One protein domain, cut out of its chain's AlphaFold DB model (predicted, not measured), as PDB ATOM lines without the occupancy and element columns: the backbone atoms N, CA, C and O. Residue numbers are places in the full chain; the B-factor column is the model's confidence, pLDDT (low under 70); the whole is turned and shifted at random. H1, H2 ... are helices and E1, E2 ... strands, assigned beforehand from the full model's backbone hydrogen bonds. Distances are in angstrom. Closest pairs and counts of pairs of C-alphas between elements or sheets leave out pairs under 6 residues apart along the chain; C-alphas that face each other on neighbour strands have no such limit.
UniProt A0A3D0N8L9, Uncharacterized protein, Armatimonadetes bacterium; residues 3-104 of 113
ATOM      1  N   GLU A   3     213.640 212.653 211.878       87.31
ATOM      2  CA  GLU A   3     214.659 212.052 212.734       87.31
ATOM      3  C   GLU A   3     214.331 210.577 212.991       87.31
ATOM      4  O   GLU A   3     213.181 210.146 212.859       87.31
ATOM      5  N   LEU A   4     215.350 209.800 213.347       89.38
ATOM      6  CA  LEU A   4     215.201 208.407 213.746       89.38
ATOM      7  C   LEU A   4     215.302 208.313 215.264       89.38
ATOM      8  O   LEU A   4     216.286 208.753 215.851       89.38
ATOM      9  N   VAL A   5     214.288 207.719 215.882       91.00
ATOM     10  CA  VAL A   5     214.271 207.400 217.309       91.00
ATOM     11  C   VAL A   5     214.578 205.921 217.447       91.00
ATOM     12  O   VAL A   5     213.798 205.091 216.983       91.00
ATOM     13  N   GLU A   6     215.712 205.578 218.047       93.38
ATOM     14  CA  GLU A   6     216.035 204.183 218.335       93.38
ATOM     15  C   GLU A   6     215.032 203.603 219.341       93.38
ATOM     16  O   GLU A   6     214.712 204.224 220.352       93.38
ATOM     17  N   LEU A   7     214.491 202.431 219.017       93.00
ATOM     18  CA  LEU A   7     213.558 201.692 219.865       93.00
ATOM     19  C   LEU A   7     214.268 200.553 220.590       93.00
ATOM     20  O   LEU A   7     214.012 200.314 221.765       93.00
ATOM     21  N   VAL A   8     215.114 199.828 219.854       94.38
ATOM     22  CA  VAL A   8     215.859 198.656 220.314       94.38
ATOM     23  C   VAL A   8     217.181 198.599 219.558       94.38
ATOM     24  O   VAL A   8     217.201 198.796 218.341       94.38
ATOM     25  N   SER A   9     218.258 198.263 220.262       94.19
ATOM     26  CA  SER A   9     219.552 197.924 219.674       94.19
ATOM     27  C   SER A   9     219.814 196.433 219.870       94.19
ATOM     28  O   SER A   9     219.715 195.937 220.992       94.19
ATOM     29  N   GLY A  10     220.076 195.719 218.778       91.06
ATOM     30  CA  GLY A  10     220.393 194.293 218.784       91.06
ATOM     31  C   GLY A  10     221.748 194.011 218.147       91.06
ATOM     32  O   GLY A  10     222.411 194.910 217.626       91.06
ATOM     33  N   GLU A  11     222.154 192.744 218.167       90.44
ATOM     34  CA  GLU A  11     223.479 192.315 217.692       90.44
ATOM     35  C   GLU A  11     223.747 192.649 216.212       90.44
ATOM     36  O   GLU A  11     224.871 193.000 215.845       90.44
ATOM     37  N   ALA A  12     222.727 192.569 215.348       89.06
ATOM     38  CA  ALA A  12     222.876 192.790 213.910       89.06
ATOM     39  C   ALA A  12     222.400 194.179 213.446       89.06
ATOM     40  O   ALA A  12     222.993 194.770 212.535       89.06
ATOM     41  N   PHE A  13     221.322 194.701 214.035       92.62
ATOM     42  CA  PHE A  13     220.652 195.935 213.628       92.62
ATOM     43  C   PHE A  13     220.129 196.723 214.833       92.62
ATOM     44  O   PHE A  13     219.644 196.158 215.808       92.62
ATOM     45  N   ALA A  14     220.116 198.049 214.705       93.56
ATOM     46  CA  ALA A  14     219.252 198.918 215.491       93.56
ATOM     47  C   ALA A  14     217.888 199.050 214.799       93.56
ATOM     48  O   ALA A  14     217.810 199.280 213.587       93.56
ATOM     49  N   VAL A  15     216.805 198.924 215.563       94.12
ATOM     50  CA  VAL A  15     215.443 199.187 215.095       94.12
ATOM     51  C   VAL A  15     215.032 200.574 215.560       94.12
ATOM     52  O   VAL A  15     214.989 200.862 216.753       94.12
ATOM     53  N   CYS A  16     214.687 201.430 214.609       94.00
ATOM     54  CA  CYS A  16     214.307 202.813 214.833       94.00
ATOM     55  C   CYS A  16     212.865 203.060 214.383       94.00
ATOM     56  O   CYS A  16     212.384 202.441 213.438       94.00
ATOM     57  N   ALA A  17     212.187 204.022 214.995       92.75
ATOM     58  CA  ALA A  17     210.987 204.639 214.452       92.75
ATOM     59  C   ALA A  17     211.339 205.964 213.778       92.75
ATOM     60  O   ALA A  17     212.122 206.755 214.302       92.75
ATOM     61  N   LEU A  18     210.702 206.249 212.648       87.44
ATOM     62  CA  LEU A  18     210.731 207.589 212.070       87.44
ATOM     63  C   LEU A  18     209.955 208.551 212.982       87.44
ATOM     64  O   LEU A  18     208.866 208.191 213.405       87.44
ATOM     65  N   ARG A  19     210.445 209.763 213.260       85.56
ATOM     66  CA  ARG A  19     209.719 210.860 213.933       85.56
ATOM     67  C   ARG A  19     209.859 212.144 213.115       85.56
ATOM     68  O   ARG A  19     210.879 212.376 212.474       85.56
ATOM     69  N   ARG A  20     208.817 212.981 213.094       79.94
ATOM     70  CA  ARG A  20     208.892 214.323 212.497       79.94
ATOM     71  C   ARG A  20     209.255 215.314 213.595       79.94
ATOM     72  O   ARG A  20     208.551 215.383 214.598       79.94
ATOM     73  N   TRP A  21     210.331 216.065 213.392       73.19
ATOM     74  CA  TRP A  21     210.800 217.065 214.348       73.19
ATOM     75  C   TRP A  21     209.693 218.088 214.639       73.19
ATOM     76  O   TRP A  21     209.006 218.524 213.711       73.19
ATOM     77  N   GLY A  22     209.500 218.428 215.916       70.25
ATOM     78  CA  GLY A  22     208.438 219.335 216.373       70.25
ATOM     79  C   GLY A  22     207.045 218.704 216.505       70.25
ATOM     80  O   GLY A  22     206.097 219.412 216.818       70.25
ATOM     81  N   HIS A  23     206.896 217.391 216.287       70.25
ATOM     82  CA  HIS A  23     205.655 216.662 216.560       70.25
ATOM     83  C   HIS A  23     205.867 215.621 217.665       70.25
ATOM     84  O   HIS A  23     206.894 214.945 217.688       70.25
ATOM     85  N   GLU A  24     204.863 215.444 218.531       64.31
ATOM     86  CA  GLU A  24     204.937 214.552 219.702       64.31
ATOM     87  C   GLU A  24     205.290 213.098 219.344       64.31
ATOM     88  O   GLU A  24     206.077 212.459 220.038       64.31
ATOM     89  N   ALA A  25     204.739 212.561 218.249       69.31
ATOM     90  CA  ALA A  25     204.983 211.183 217.826       69.31
ATOM     91  C   ALA A  25     204.618 210.953 216.350       69.31
ATOM     92  O   ALA A  25     203.658 211.531 215.831       69.31
ATOM     93  N   SER A  26     205.350 210.063 215.676       80.81
ATOM     94  CA  SER A  26     204.976 209.554 214.351       80.81
ATOM     95  C   SER A  26     203.837 208.546 214.405       80.81
ATOM     96  O   SER A  26     203.476 208.049 215.472       80.81
ATOM     97  N   PHE A  27     203.295 208.195 213.236       84.00
ATOM     98  CA  PHE A  27     202.233 207.196 213.113       84.00
ATOM     99  C   PHE A  27     202.590 205.863 213.776       84.00
ATOM    100  O   PHE A  27     201.761 205.308 214.496       84.00
ATOM    101  N   VAL A  28     203.817 205.361 213.593       90.12
ATOM    102  CA  VAL A  28     204.236 204.119 214.255       90.12
ATOM    103  C   VAL A  28     204.383 204.289 215.767       90.12
ATOM    104  O   VAL A  28     203.902 203.434 216.500       90.12
ATOM    105  N   LEU A  29     204.951 205.397 216.255       90.94
ATOM    106  CA  LEU A  29     205.112 205.630 217.697       90.94
ATOM    107  C   LEU A  29     203.759 205.731 218.412       90.94
ATOM    108  O   LEU A  29     203.562 205.086 219.439       90.94
ATOM    109  N   LYS A  30     202.797 206.459 217.828       90.56
ATOM    110  CA  LYS A  30     201.417 206.532 218.337       90.56
ATOM    111  C   LYS A  30     200.759 205.155 218.375       90.56
ATOM    112  O   LYS A  30     200.086 204.814 219.342       90.56
ATOM    113  N   HIS A  31     200.974 204.350 217.337       91.00
ATOM    114  CA  HIS A  31     200.432 202.999 217.272       91.00
ATOM    115  C   HIS A  31     201.028 202.073 218.344       91.00
ATOM    116  O   HIS A  31     200.286 201.346 218.997       91.00
ATOM    117  N   LEU A  32     202.349 202.116 218.544       91.25
ATOM    118  CA  LEU A  32     203.038 201.323 219.565       91.25
ATOM    119  C   LEU A  32     202.579 201.709 220.979       91.25
ATOM    120  O   LEU A  32     202.294 200.823 221.782       91.25
ATOM    121  N   ALA A  33     202.445 203.010 221.258       91.56
ATOM    122  CA  ALA A  33     201.933 203.504 222.537       91.56
ATOM    123  C   ALA A  33     200.506 202.998 222.809       91.56
ATOM    124  O   ALA A  33     200.265 202.374 223.840       91.56
ATOM    125  N   ALA A  34     199.594 203.151 221.843       90.38
ATOM    126  CA  ALA A  34     198.223 202.660 221.974       90.38
ATOM    127  C   ALA A  34     198.158 201.133 222.162       90.38
ATOM    128  O   ALA A  34     197.363 200.626 222.950       90.38
ATOM    129  N   MET A  35     199.008 200.378 221.462       89.19
ATOM    130  CA  MET A  35     199.051 198.920 221.580       89.19
ATOM    131  C   MET A  35     199.508 198.460 222.966       89.19
ATOM    132  O   MET A  35     198.917 197.530 223.513       89.19
ATOM    133  N   ARG A  36     200.511 199.128 223.548       91.19
ATOM    134  CA  ARG A  36     201.008 198.846 224.904       91.19
ATOM    135  C   ARG A  36     199.909 198.958 225.964       91.19
ATOM    136  O   ARG A  36     199.926 198.208 226.938       91.19
ATOM    137  N   GLU A  37     198.973 199.884 225.778       91.31
ATOM    138  CA  GLU A  37     197.853 200.117 226.695       91.31
ATOM    139  C   GLU A  37     196.679 199.156 226.460       91.31
ATOM    140  O   GLU A  37     196.024 198.746 227.413       91.31
ATOM    141  N   GLN A  38     196.418 198.784 225.204       89.62
ATOM    142  CA  GLN A  38     195.212 198.044 224.815       89.62
ATOM    143  C   GLN A  38     195.339 196.521 224.926       89.62
ATOM    144  O   GLN A  38     194.342 195.856 225.193       89.62
ATOM    145  N   ASP A  39     196.522 195.959 224.670       88.88
ATOM    146  CA  ASP A  39     196.736 194.508 224.665       88.88
ATOM    147  C   ASP A  39     198.182 194.189 225.077       88.88
ATOM    148  O   ASP A  39     199.105 194.176 224.255       88.88
ATOM    149  N   ARG A  40     198.391 193.958 226.381       89.25
ATOM    150  CA  ARG A  40     199.727 193.713 226.953       89.25
ATOM    151  C   ARG A  40     200.377 192.433 226.429       89.25
ATOM    152  O   ARG A  40     201.592 192.417 226.234       89.25
ATOM    153  N   ASP A  41     199.592 191.393 226.168       90.25
ATOM    154  CA  ASP A  41     200.110 190.113 225.681       90.25
ATOM    155  C   ASP A  41     200.562 190.230 224.224       90.25
ATOM    156  O   ASP A  41     201.641 189.760 223.847       90.25
ATOM    157  N   GLN A  42     199.759 190.892 223.388       89.19
ATOM    158  CA  GLN A  42     200.133 191.177 222.009       89.19
ATOM    159  C   GLN A  42     201.323 192.142 221.952       89.19
ATOM    160  O   GLN A  42     202.212 191.964 221.116       89.19
ATOM    161  N   TRP A  43     201.381 193.126 222.856       91.50
ATOM    162  CA  TRP A  43     202.524 194.022 223.021       91.50
ATOM    163  C   TRP A  43     203.813 193.262 223.346       91.50
ATOM    164  O   TRP A  43     204.810 193.446 222.651       91.50
ATOM    165  N   ALA A  44     203.796 192.356 224.327       92.62
ATOM    166  CA  ALA A  44     204.968 191.558 224.687       92.62
ATOM    167  C   ALA A  44     205.478 190.716 223.503       92.62
ATOM    168  O   ALA A  44     206.677 190.705 223.212       92.62
ATOM    169  N   LYS A  45     204.567 190.077 222.756       91.88
ATOM    170  CA  LYS A  45     204.903 189.322 221.534       91.88
ATOM    171  C   LYS A  45     205.512 190.213 220.454       91.88
ATOM    172  O   LYS A  45     206.451 189.800 219.773       91.88
ATOM    173  N   LEU A  46     204.994 191.431 220.290       90.94
ATOM    174  CA  LEU A  46     205.540 192.393 219.340       90.94
ATOM    175  C   LEU A  46     206.946 192.848 219.747       90.94
ATOM    176  O   LEU A  46     207.829 192.876 218.894       90.94
ATOM    177  N   VAL A  47     207.174 193.162 221.024       92.44
ATOM    178  CA  VAL A  47     208.499 193.552 221.532       92.44
ATOM    179  C   VAL A  47     209.514 192.438 221.290       92.44
ATOM    180  O   VAL A  47     210.564 192.697 220.711       92.44
ATOM    181  N   GLN A  48     209.178 191.187 221.621       91.69
ATOM    182  CA  GLN A  48     210.039 190.033 221.323       91.69
ATOM    183  C   GLN A  48     210.343 189.906 219.825       91.69
ATOM    184  O   GLN A  48     211.455 189.556 219.431       91.69
ATOM    185  N   ARG A  49     209.362 190.203 218.968       89.62
ATOM    186  CA  ARG A  49     209.543 190.170 217.517       89.62
ATOM    187  C   ARG A  49     210.482 191.270 217.029       89.62
ATOM    188  O   ARG A  49     211.324 190.996 216.182       89.62
ATOM    189  N   VAL A  50     210.330 192.487 217.549       91.88
ATOM    190  CA  VAL A  50     211.204 193.625 217.241       91.88
ATOM    191  C   VAL A  50     212.626 193.355 217.734       91.88
ATOM    192  O   VAL A  50     213.564 193.580 216.980       91.88
ATOM    193  N   GLN A  51     212.785 192.782 218.928       92.88
ATOM    194  CA  GLN A  51     214.085 192.356 219.449       92.88
ATOM    195  C   GLN A  51     214.733 191.303 218.544       92.88
ATOM    196  O   GLN A  51     215.847 191.492 218.075       92.88
ATOM    197  N   SER A  52     214.001 190.249 218.170       90.19
ATOM    198  CA  SER A  52     214.517 189.240 217.236       90.19
ATOM    199  C   SER A  52     214.896 189.825 215.871       90.19
ATOM    200  O   SER A  52     215.785 189.279 215.216       90.19
ATOM    201  N   LEU A  53     214.202 190.871 215.416       89.00
ATOM    202  CA  LEU A  53     214.514 191.577 214.175       89.00
ATOM    203  C   LEU A  53     215.803 192.407 214.318       89.00
ATOM    204  O   LEU A  53     216.582 192.470 213.372       89.00
ATOM    205  N   ALA A  54     216.043 192.993 215.491       92.00
ATOM    206  CA  ALA A  54     217.278 193.694 215.827       92.00
ATOM    207  C   ALA A  54     218.475 192.726 215.916       92.00
ATOM    208  O   ALA A  54     219.517 192.959 215.310       92.00
ATOM    209  N   ASP A  55     218.309 191.591 216.598       91.31
ATOM    210  CA  ASP A  55     219.408 190.651 216.856       91.31
ATOM    211  C   ASP A  55     219.823 189.867 215.615       91.31
ATOM    212  O   ASP A  55     221.001 189.631 215.380       91.31
ATOM    213  N   ARG A  56     218.850 189.461 214.795       86.88
ATOM    214  CA  ARG A  56     219.090 188.546 213.667       86.88
ATOM    215  C   ARG A  56     218.954 189.216 212.303       86.88
ATOM    216  O   ARG A  56     219.240 188.596 211.280       86.88
ATOM    217  N   GLY A  57     218.496 190.464 212.278       83.69
ATOM    218  CA  GLY A  57     218.209 191.192 211.056       83.69
ATOM    219  C   GLY A  57     216.961 190.703 210.315       83.69
ATOM    220  O   GLY A  57     216.138 189.971 210.869       83.69
ATOM    221  N   PRO A  58     216.799 191.124 209.048       77.00
ATOM    222  CA  PRO A  58     215.710 190.731 208.155       77.00
ATOM    223  C   PRO A  58     215.646 189.209 207.949       77.00
ATOM    224  O   PRO A  58     216.176 188.661 206.985       77.00
ATOM    225  N   LEU A  59     214.985 188.495 208.857       62.91
ATOM    226  CA  LEU A  59     214.783 187.057 208.737       62.91
ATOM    227  C   LEU A  59     213.714 186.785 207.676       62.91
ATOM    228  O   LEU A  59     212.516 186.793 207.956       62.91
ATOM    229  N   VAL A  60     214.163 186.477 206.460       56.31
ATOM    230  CA  VAL A  60     213.336 185.971 205.345       56.31
ATOM    231  C   VAL A  60     212.687 184.607 205.681       56.31
ATOM    232  O   VAL A  60     211.847 184.108 204.946       56.31
ATOM    233  N   ALA A  61     213.008 184.003 206.831       52.41
ATOM    234  CA  ALA A  61     212.618 182.639 207.189       52.41
ATOM    235  C   ALA A  61     211.143 182.442 207.608       52.41
ATOM    236  O   ALA A  61     210.717 181.302 207.775       52.41
ATOM    237  N   ASN A  62     210.345 183.503 207.805       69.12
ATOM    238  CA  ASN A  62     208.927 183.346 208.162       69.12
ATOM    239  C   ASN A  62     208.022 184.376 207.471       69.12
ATOM    240  O   ASN A  62     207.614 185.368 208.081       69.12
ATOM    241  N   GLU A  63     207.635 184.089 206.226       70.81
ATOM    242  CA  GLU A  63     206.725 184.921 205.421       70.81
ATOM    243  C   GLU A  63     205.352 185.169 206.074       70.81
ATOM    244  O   GLU A  63     204.659 186.141 205.753       70.81
ATOM    245  N   GLN A  64     204.935 184.315 207.018       73.62
ATOM    246  CA  GLN A  64     203.691 184.522 207.762       73.62
ATOM    247  C   GLN A  64     203.812 185.665 208.778       73.62
ATOM    248  O   GLN A  64     202.805 186.298 209.105       73.62
ATOM    249  N   LYS A  65     205.024 185.926 209.279       77.50
ATOM    250  CA  LYS A  65     205.315 186.910 210.332       77.50
ATOM    251  C   LYS A  65     206.050 188.141 209.822       77.50
ATOM    252  O   LYS A  65     205.883 189.210 210.398       77.50
ATOM    253  N   SER A  66     206.827 188.015 208.757       83.44
ATOM    254  CA  SER A  66     207.483 189.138 208.104       83.44
ATOM    255  C   SER A  66     207.642 188.854 206.620       83.44
ATOM    256  O   SER A  66     208.185 187.818 206.252       83.44
ATOM    257  N   ARG A  67     207.172 189.753 205.757       86.69
ATOM    258  CA  ARG A  67     207.281 189.571 204.302       86.69
ATOM    259  C   ARG A  67     207.597 190.867 203.584       86.69
ATOM    260  O   ARG A  67     207.161 191.932 204.010       86.69
ATOM    261  N   CYS A  68     208.283 190.745 202.454       89.25
ATOM    262  CA  CYS A  68     208.430 191.839 201.506       89.25
ATOM    263  C   CYS A  68     207.081 192.128 200.821       89.25
ATOM    264  O   CYS A  68     206.340 191.207 200.455       89.25
ATOM    265  N   LEU A  69     206.744 193.404 200.658       88.62
ATOM    266  CA  LEU A  69     205.598 193.846 199.877       88.62
ATOM    267  C   LEU A  69     205.979 193.823 198.390       88.62
ATOM    268  O   LEU A  69     206.971 194.425 197.980       88.62
ATOM    269  N   ARG A  70     205.191 193.104 197.578       87.62
ATOM    270  CA  ARG A  70     205.488 192.875 196.152       87.62
ATOM    271  C   ARG A  70     205.725 194.191 195.407       87.62
ATOM    272  O   ARG A  70     204.897 195.092 195.487       87.62
ATOM    273  N   GLY A  71     206.817 194.243 194.644       86.31
ATOM    274  CA  GLY A  71     207.179 195.399 193.818       86.31
ATOM    275  C   GLY A  71     207.737 196.589 194.601       86.31
ATOM    276  O   GLY A  71     207.765 197.690 194.063       86.31
ATOM    277  N   THR A  72     208.148 196.398 195.859       88.81
ATOM    278  CA  THR A  72     208.698 197.462 196.713       88.81
ATOM    279  C   THR A  72     209.872 196.947 197.550       88.81
ATOM    280  O   THR A  72     210.029 195.738 197.705       88.81
ATOM    281  N   ASP A  73     210.629 197.858 198.166       87.12
ATOM    282  CA  ASP A  73     211.630 197.545 199.202       87.12
ATOM    283  C   ASP A  73     211.072 197.653 200.633       87.12
ATOM    284  O   ASP A  73     211.812 197.751 201.615       87.12
ATOM    285  N   LEU A  74     209.743 197.651 200.760       90.44
ATOM    286  CA  LEU A  74     209.049 197.717 202.037       90.44
ATOM    287  C   LEU A  74     208.711 196.316 202.535       90.44
ATOM    288  O   LEU A  74     208.335 195.421 201.779       90.44
ATOM    289  N   PHE A  75     208.770 196.156 203.846       91.56
ATOM    290  CA  PHE A  75     208.463 194.925 204.545       91.56
ATOM    291  C   PHE A  75     207.300 195.148 205.509       91.56
ATOM    292  O   PHE A  75     207.106 196.225 206.070       91.56
ATOM    293  N   GLU A  76     206.511 194.101 205.705       91.38
ATOM    294  CA  GLU A  76     205.392 194.067 206.637       91.38
ATOM    295  C   GLU A  76     205.705 193.070 207.747       91.38
ATOM    296  O   GLU A  76     205.807 191.872 207.486       91.38
ATOM    297  N   LEU A  77     205.800 193.554 208.986       91.25
ATOM    298  CA  LEU A  77     205.829 192.739 210.195       91.25
ATOM    299  C   LEU A  77     204.402 192.493 210.695       91.25
ATOM    300  O   LEU A  77     203.603 193.421 210.836       91.25
ATOM    301  N   LYS A  78     204.088 191.234 210.994       89.19
ATOM    302  CA  LYS A  78     202.771 190.760 211.416       89.19
ATOM    303  C   LYS A  78     202.834 190.153 212.809       89.19
ATOM    304  O   LYS A  78     203.471 189.120 213.005       89.19
ATOM    305  N   GLU A  79     202.073 190.715 213.743       88.25
ATOM    306  CA  GLU A  79     201.860 190.095 215.053       88.25
ATOM    307  C   GLU A  79     200.392 190.213 215.464       88.25
ATOM    308  O   GLU A  79     199.876 191.307 215.676       88.25
ATOM    309  N   GLY A  80     199.681 189.083 215.498       86.56
ATOM    310  CA  GLY A  80     198.220 189.057 215.619       86.56
ATOM    311  C   GLY A  80     197.522 189.922 214.559       86.56
ATOM    312  O   GLY A  80     197.745 189.771 213.349       86.56
ATOM    313  N   THR A  81     196.684 190.843 215.034       87.31
ATOM    314  CA  THR A  81     195.992 191.854 214.220       87.31
ATOM    315  C   THR A  81     196.866 193.068 213.915       87.31
ATOM    316  O   THR A  81     196.468 193.902 213.115       87.31
ATOM    317  N   THR A  82     198.058 193.183 214.494       89.38
ATOM    318  CA  THR A  82     198.962 194.308 214.248       89.38
ATOM    319  C   THR A  82     199.780 194.077 212.981       89.38
ATOM    320  O   THR A  82     200.230 192.960 212.675       89.38
ATOM    321  N   ARG A  83     199.958 195.159 212.224       91.31
ATOM    322  CA  ARG A  83     200.809 195.265 211.040       91.31
ATOM    323  C   ARG A  83     201.726 196.463 211.197       91.31
ATOM    324  O   ARG A  83     201.240 197.566 211.430       91.31
ATOM    325  N   ILE A  84     203.027 196.251 211.037       92.94
ATOM    326  CA  ILE A  84     204.022 197.324 211.029       92.94
ATOM    327  C   ILE A  84     204.743 197.314 209.691       92.94
ATOM    328  O   ILE A  84     205.266 196.282 209.280       92.94
ATOM    329  N   ILE A  85     204.780 198.467 209.029       93.62
ATOM    330  CA  ILE A  85     205.559 198.662 207.811       93.62
ATOM    331  C   ILE A  85     206.950 199.137 208.190       93.62
ATOM    332  O   ILE A  85     207.103 200.106 208.942       93.62
ATOM    333  N   TRP A  86     207.958 198.473 207.648       93.25
ATOM    334  CA  TRP A  86     209.350 198.784 207.900       93.25
ATOM    335  C   TRP A  86     210.196 198.613 206.646       93.25
ATOM    336  O   TRP A  86     209.795 197.952 205.693       93.25
ATOM    337  N   PHE A  87     211.365 199.233 206.637       92.19
ATOM    338  CA  PHE A  87     212.365 199.045 205.596       92.19
ATOM    339  C   PHE A  87     213.754 199.082 206.218       92.19
ATOM    340  O   PHE A  87     213.925 199.449 207.381       92.19
ATOM    341  N   TYR A  88     214.749 198.691 205.445       90.38
ATOM    342  CA  TYR A  88     216.144 198.852 205.803       90.38
ATOM    343  C   TYR A  88     216.919 199.146 204.532       90.38
ATOM    344  O   TYR A  88     216.563 198.671 203.451       90.38
ATOM    345  N   ASP A  89     217.964 199.947 204.663       84.25
ATOM    346  CA  ASP A  89     218.890 200.145 203.566       84.25
ATOM    347  C   ASP A  89     219.756 198.884 203.438       84.25
ATOM    348  O   ASP A  89     220.402 198.447 204.390       84.25
ATOM    349  N   ARG A  90     219.737 198.253 202.262       78.19
ATOM    350  CA  ARG A  90     220.549 197.055 201.995       78.19
ATOM    351  C   ARG A  90     222.029 197.388 201.806       78.19
ATOM    352  O   ARG A  90     222.868 196.500 201.933       78.19
ATOM    353  N   THR A  91     222.338 198.645 201.498       79.50
ATOM    354  CA  THR A  91     223.691 199.163 201.278       79.50
ATOM    355  C   THR A  91     224.307 199.695 202.571       79.50
ATOM    356  O   THR A  91     225.495 199.488 202.817       79.50
ATOM    357  N   GLN A  92     223.497 200.297 203.449       67.81
ATOM    358  CA  GLN A  92     223.926 200.758 204.768       67.81
ATOM    359  C   GLN A  92     223.603 199.717 205.833       67.81
ATOM    360  O   GLN A  92     222.458 199.472 206.205       67.81
ATOM    361  N   ARG A  93     224.648 199.089 206.365       64.44
ATOM    362  CA  ARG A  93     224.481 198.066 207.393       64.44
ATOM    363  C   ARG A  93     224.032 198.713 208.708       64.44
ATOM    364  O   ARG A  93     224.642 199.683 209.148       64.44
ATOM    365  N   ARG A  94     223.062 198.062 209.369       83.88
ATOM    366  CA  ARG A  94     222.698 198.166 210.802       83.88
ATOM    367  C   ARG A  94     221.492 199.023 211.203       83.88
ATOM    368  O   ARG A  94     221.306 199.205 212.402       83.88
ATOM    369  N   ARG A  95     220.633 199.509 210.296       91.12
ATOM    370  CA  ARG A  95     219.373 200.170 210.712       91.12
ATOM    371  C   ARG A  95     218.136 199.624 210.020       91.12
ATOM    372  O   ARG A  95     218.084 199.541 208.798       91.12
ATOM    373  N   ILE A  96     217.126 199.319 210.823       92.94
ATOM    374  CA  ILE A  96     215.771 198.980 210.401       92.94
ATOM    375  C   ILE A  96     214.858 200.122 210.831       92.94
ATOM    376  O   ILE A  96     214.858 200.508 211.994       92.94
ATOM    377  N   VAL A  97     214.069 200.662 209.909       93.12
ATOM    378  CA  VAL A  97     213.192 201.808 210.162       93.12
ATOM    379  C   VAL A  97     211.739 201.366 210.104       93.12
ATOM    380  O   VAL A  97     211.226 201.005 209.046       93.12
ATOM    381  N   LEU A  98     211.054 201.436 211.242       93.69
ATOM    382  CA  LEU A  98     209.608 201.298 211.347       93.69
ATOM    383  C   LEU A  98     208.953 202.635 210.978       93.69
ATOM    384  O   LEU A  98     209.345 203.696 211.471       93.69
ATOM    385  N   THR A  99     207.937 202.593 210.121       92.12
ATOM    386  CA  THR A  99     207.320 203.807 209.556       92.12
ATOM    387  C   THR A  99     205.858 203.967 209.949       92.12
ATOM    388  O   THR A  99     205.443 205.046 210.370       92.12
ATOM    389  N   HIS A 100     205.080 202.887 209.864       91.00
ATOM    390  CA  HIS A 100     203.638 202.909 210.089       91.00
ATOM    391  C   HIS A 100     203.202 201.673 210.867       91.00
ATOM    392  O   HIS A 100     203.711 200.581 210.631       91.00
ATOM    393  N   GLY A 101     202.236 201.850 211.764       90.88
ATOM    394  CA  GLY A 101     201.553 200.765 212.460       90.88
ATOM    395  C   GLY A 101     200.054 200.830 212.183       90.88
ATOM    396  O   GLY A 101     199.475 201.913 212.136       90.88
ATOM    397  N   SER A 102     199.420 199.683 211.973       90.75
ATOM    398  CA  SER A 102     197.975 199.588 211.776       90.75
ATOM    399  C   SER A 102     197.421 198.294 212.361       90.75
ATOM    400  O   SER A 102     198.124 197.292 212.489       90.75
ATOM    401  N   ARG A 103     196.130 198.307 212.697       86.31
ATOM    402  CA  ARG A 103     195.375 197.084 212.967       86.31
ATOM    403  C   ARG A 103     194.803 196.580 211.646       86.31
ATOM    404  O   ARG A 103     194.101 197.314 210.955       86.31
ATOM    405  N   SER A 104     195.061 195.328 211.291       78.81
ATOM    406  CA  SER A 104     194.321 194.658 210.233       78.81
ATOM    407  C   SER A 104     192.855 194.604 210.647       78.81
ATOM    408  O   SER A 104     192.544 194.065 211.714       78.81
TER     409      SER A 104
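Overview. This is residues 3 to 104 of the 113 residues of an uncharacterized protein of Armatimonadetes bacterium (UniProt A0A3D0N8L9). A strongly twisted, curled sheet of six strands wraps round two helices, H1 and H2, which lie on the same face of it; the other face has no named helix. H1 and H2 meet in a corner at their short link, and H2, the longest helix, reaches towards the hairpin E1 and E2 at one edge of the sheet. The 102 printed residues hold, along the chain, E1, E2, H1, H2, E3, E4, E5 and E6, a mixed class of helices and strands. The sheet is mixed, in the order E1, E2, E6, E5, E4, E3, with E2 and E6 parallel and the other neighbours antiparallel. The whole is compact and rounded, with a radius of gyration of the C-alphas of 12.8 A and spans of 33 by 32 by 29 A.

Arrangement. Edge strand E1, residues 3 to 9, and E2, residues 14 to 20, form an antiparallel hairpin at 153 degrees, with N 5 and O 17 at 2.8 A. E2 is parallel to E6, residues 95 to 103, at 64 degrees, with N 16 and O 96 at 2.8 A. H1, residues 27 to 38, is on the sheet, and its closest C-alphas to E6 are those of Val 28 and His 100, 4.4 A apart. H2, residues 40 to 56, is on the same face. The two helices touch only at the corner, and only just, with 3 pairs of C-alphas within 8 A; the closest are those of Arg 36 and Trp 43, 5.4 A apart. Their lines stand at a steep tilt of 45 degrees, opposite ways. H2 and the sheet make two layers, a helix on one face of a sheet; the closest C-alphas of H2 and E2 are those of Ala 54 and Ala 14, 5.6 A apart. E3, residues 66 to 68, E4, residues 75 to 79, E5, residues 82 to 88, and E6 form a meander, each strand the antiparallel neighbour of the one before. Along it N 76 and O 67 are 2.8 A apart, N 84 and O 77 2.9 A, and N 97 and O 87 2.8 A. E1 and E3, the edge strands, are apart. In H1 and H2 every O i to N i+4 pair is within hydrogen-bond range.

Along the chain. E1 begins at C-alpha 3, (214.659, 212.052, 212.734). E2 is 18.8 A long, H1 16.4 A, and H2 24.0 A, beginning at C-alpha 40, (199.727, 193.713, 226.953). E5 measures 19.7 A, and E6, 24.3 A long, ends at C-alpha 103, (195.375, 197.084, 212.967).

Size, cuts and confidence. The C-alphas farthest apart, those of Gly 22 and Ala 61, are 38.1 A apart. The printed part has no cut and no long link. Its mean pLDDT is 86.4; residues 24 to 25, 59 to 62 and 92 to 93 are under 70.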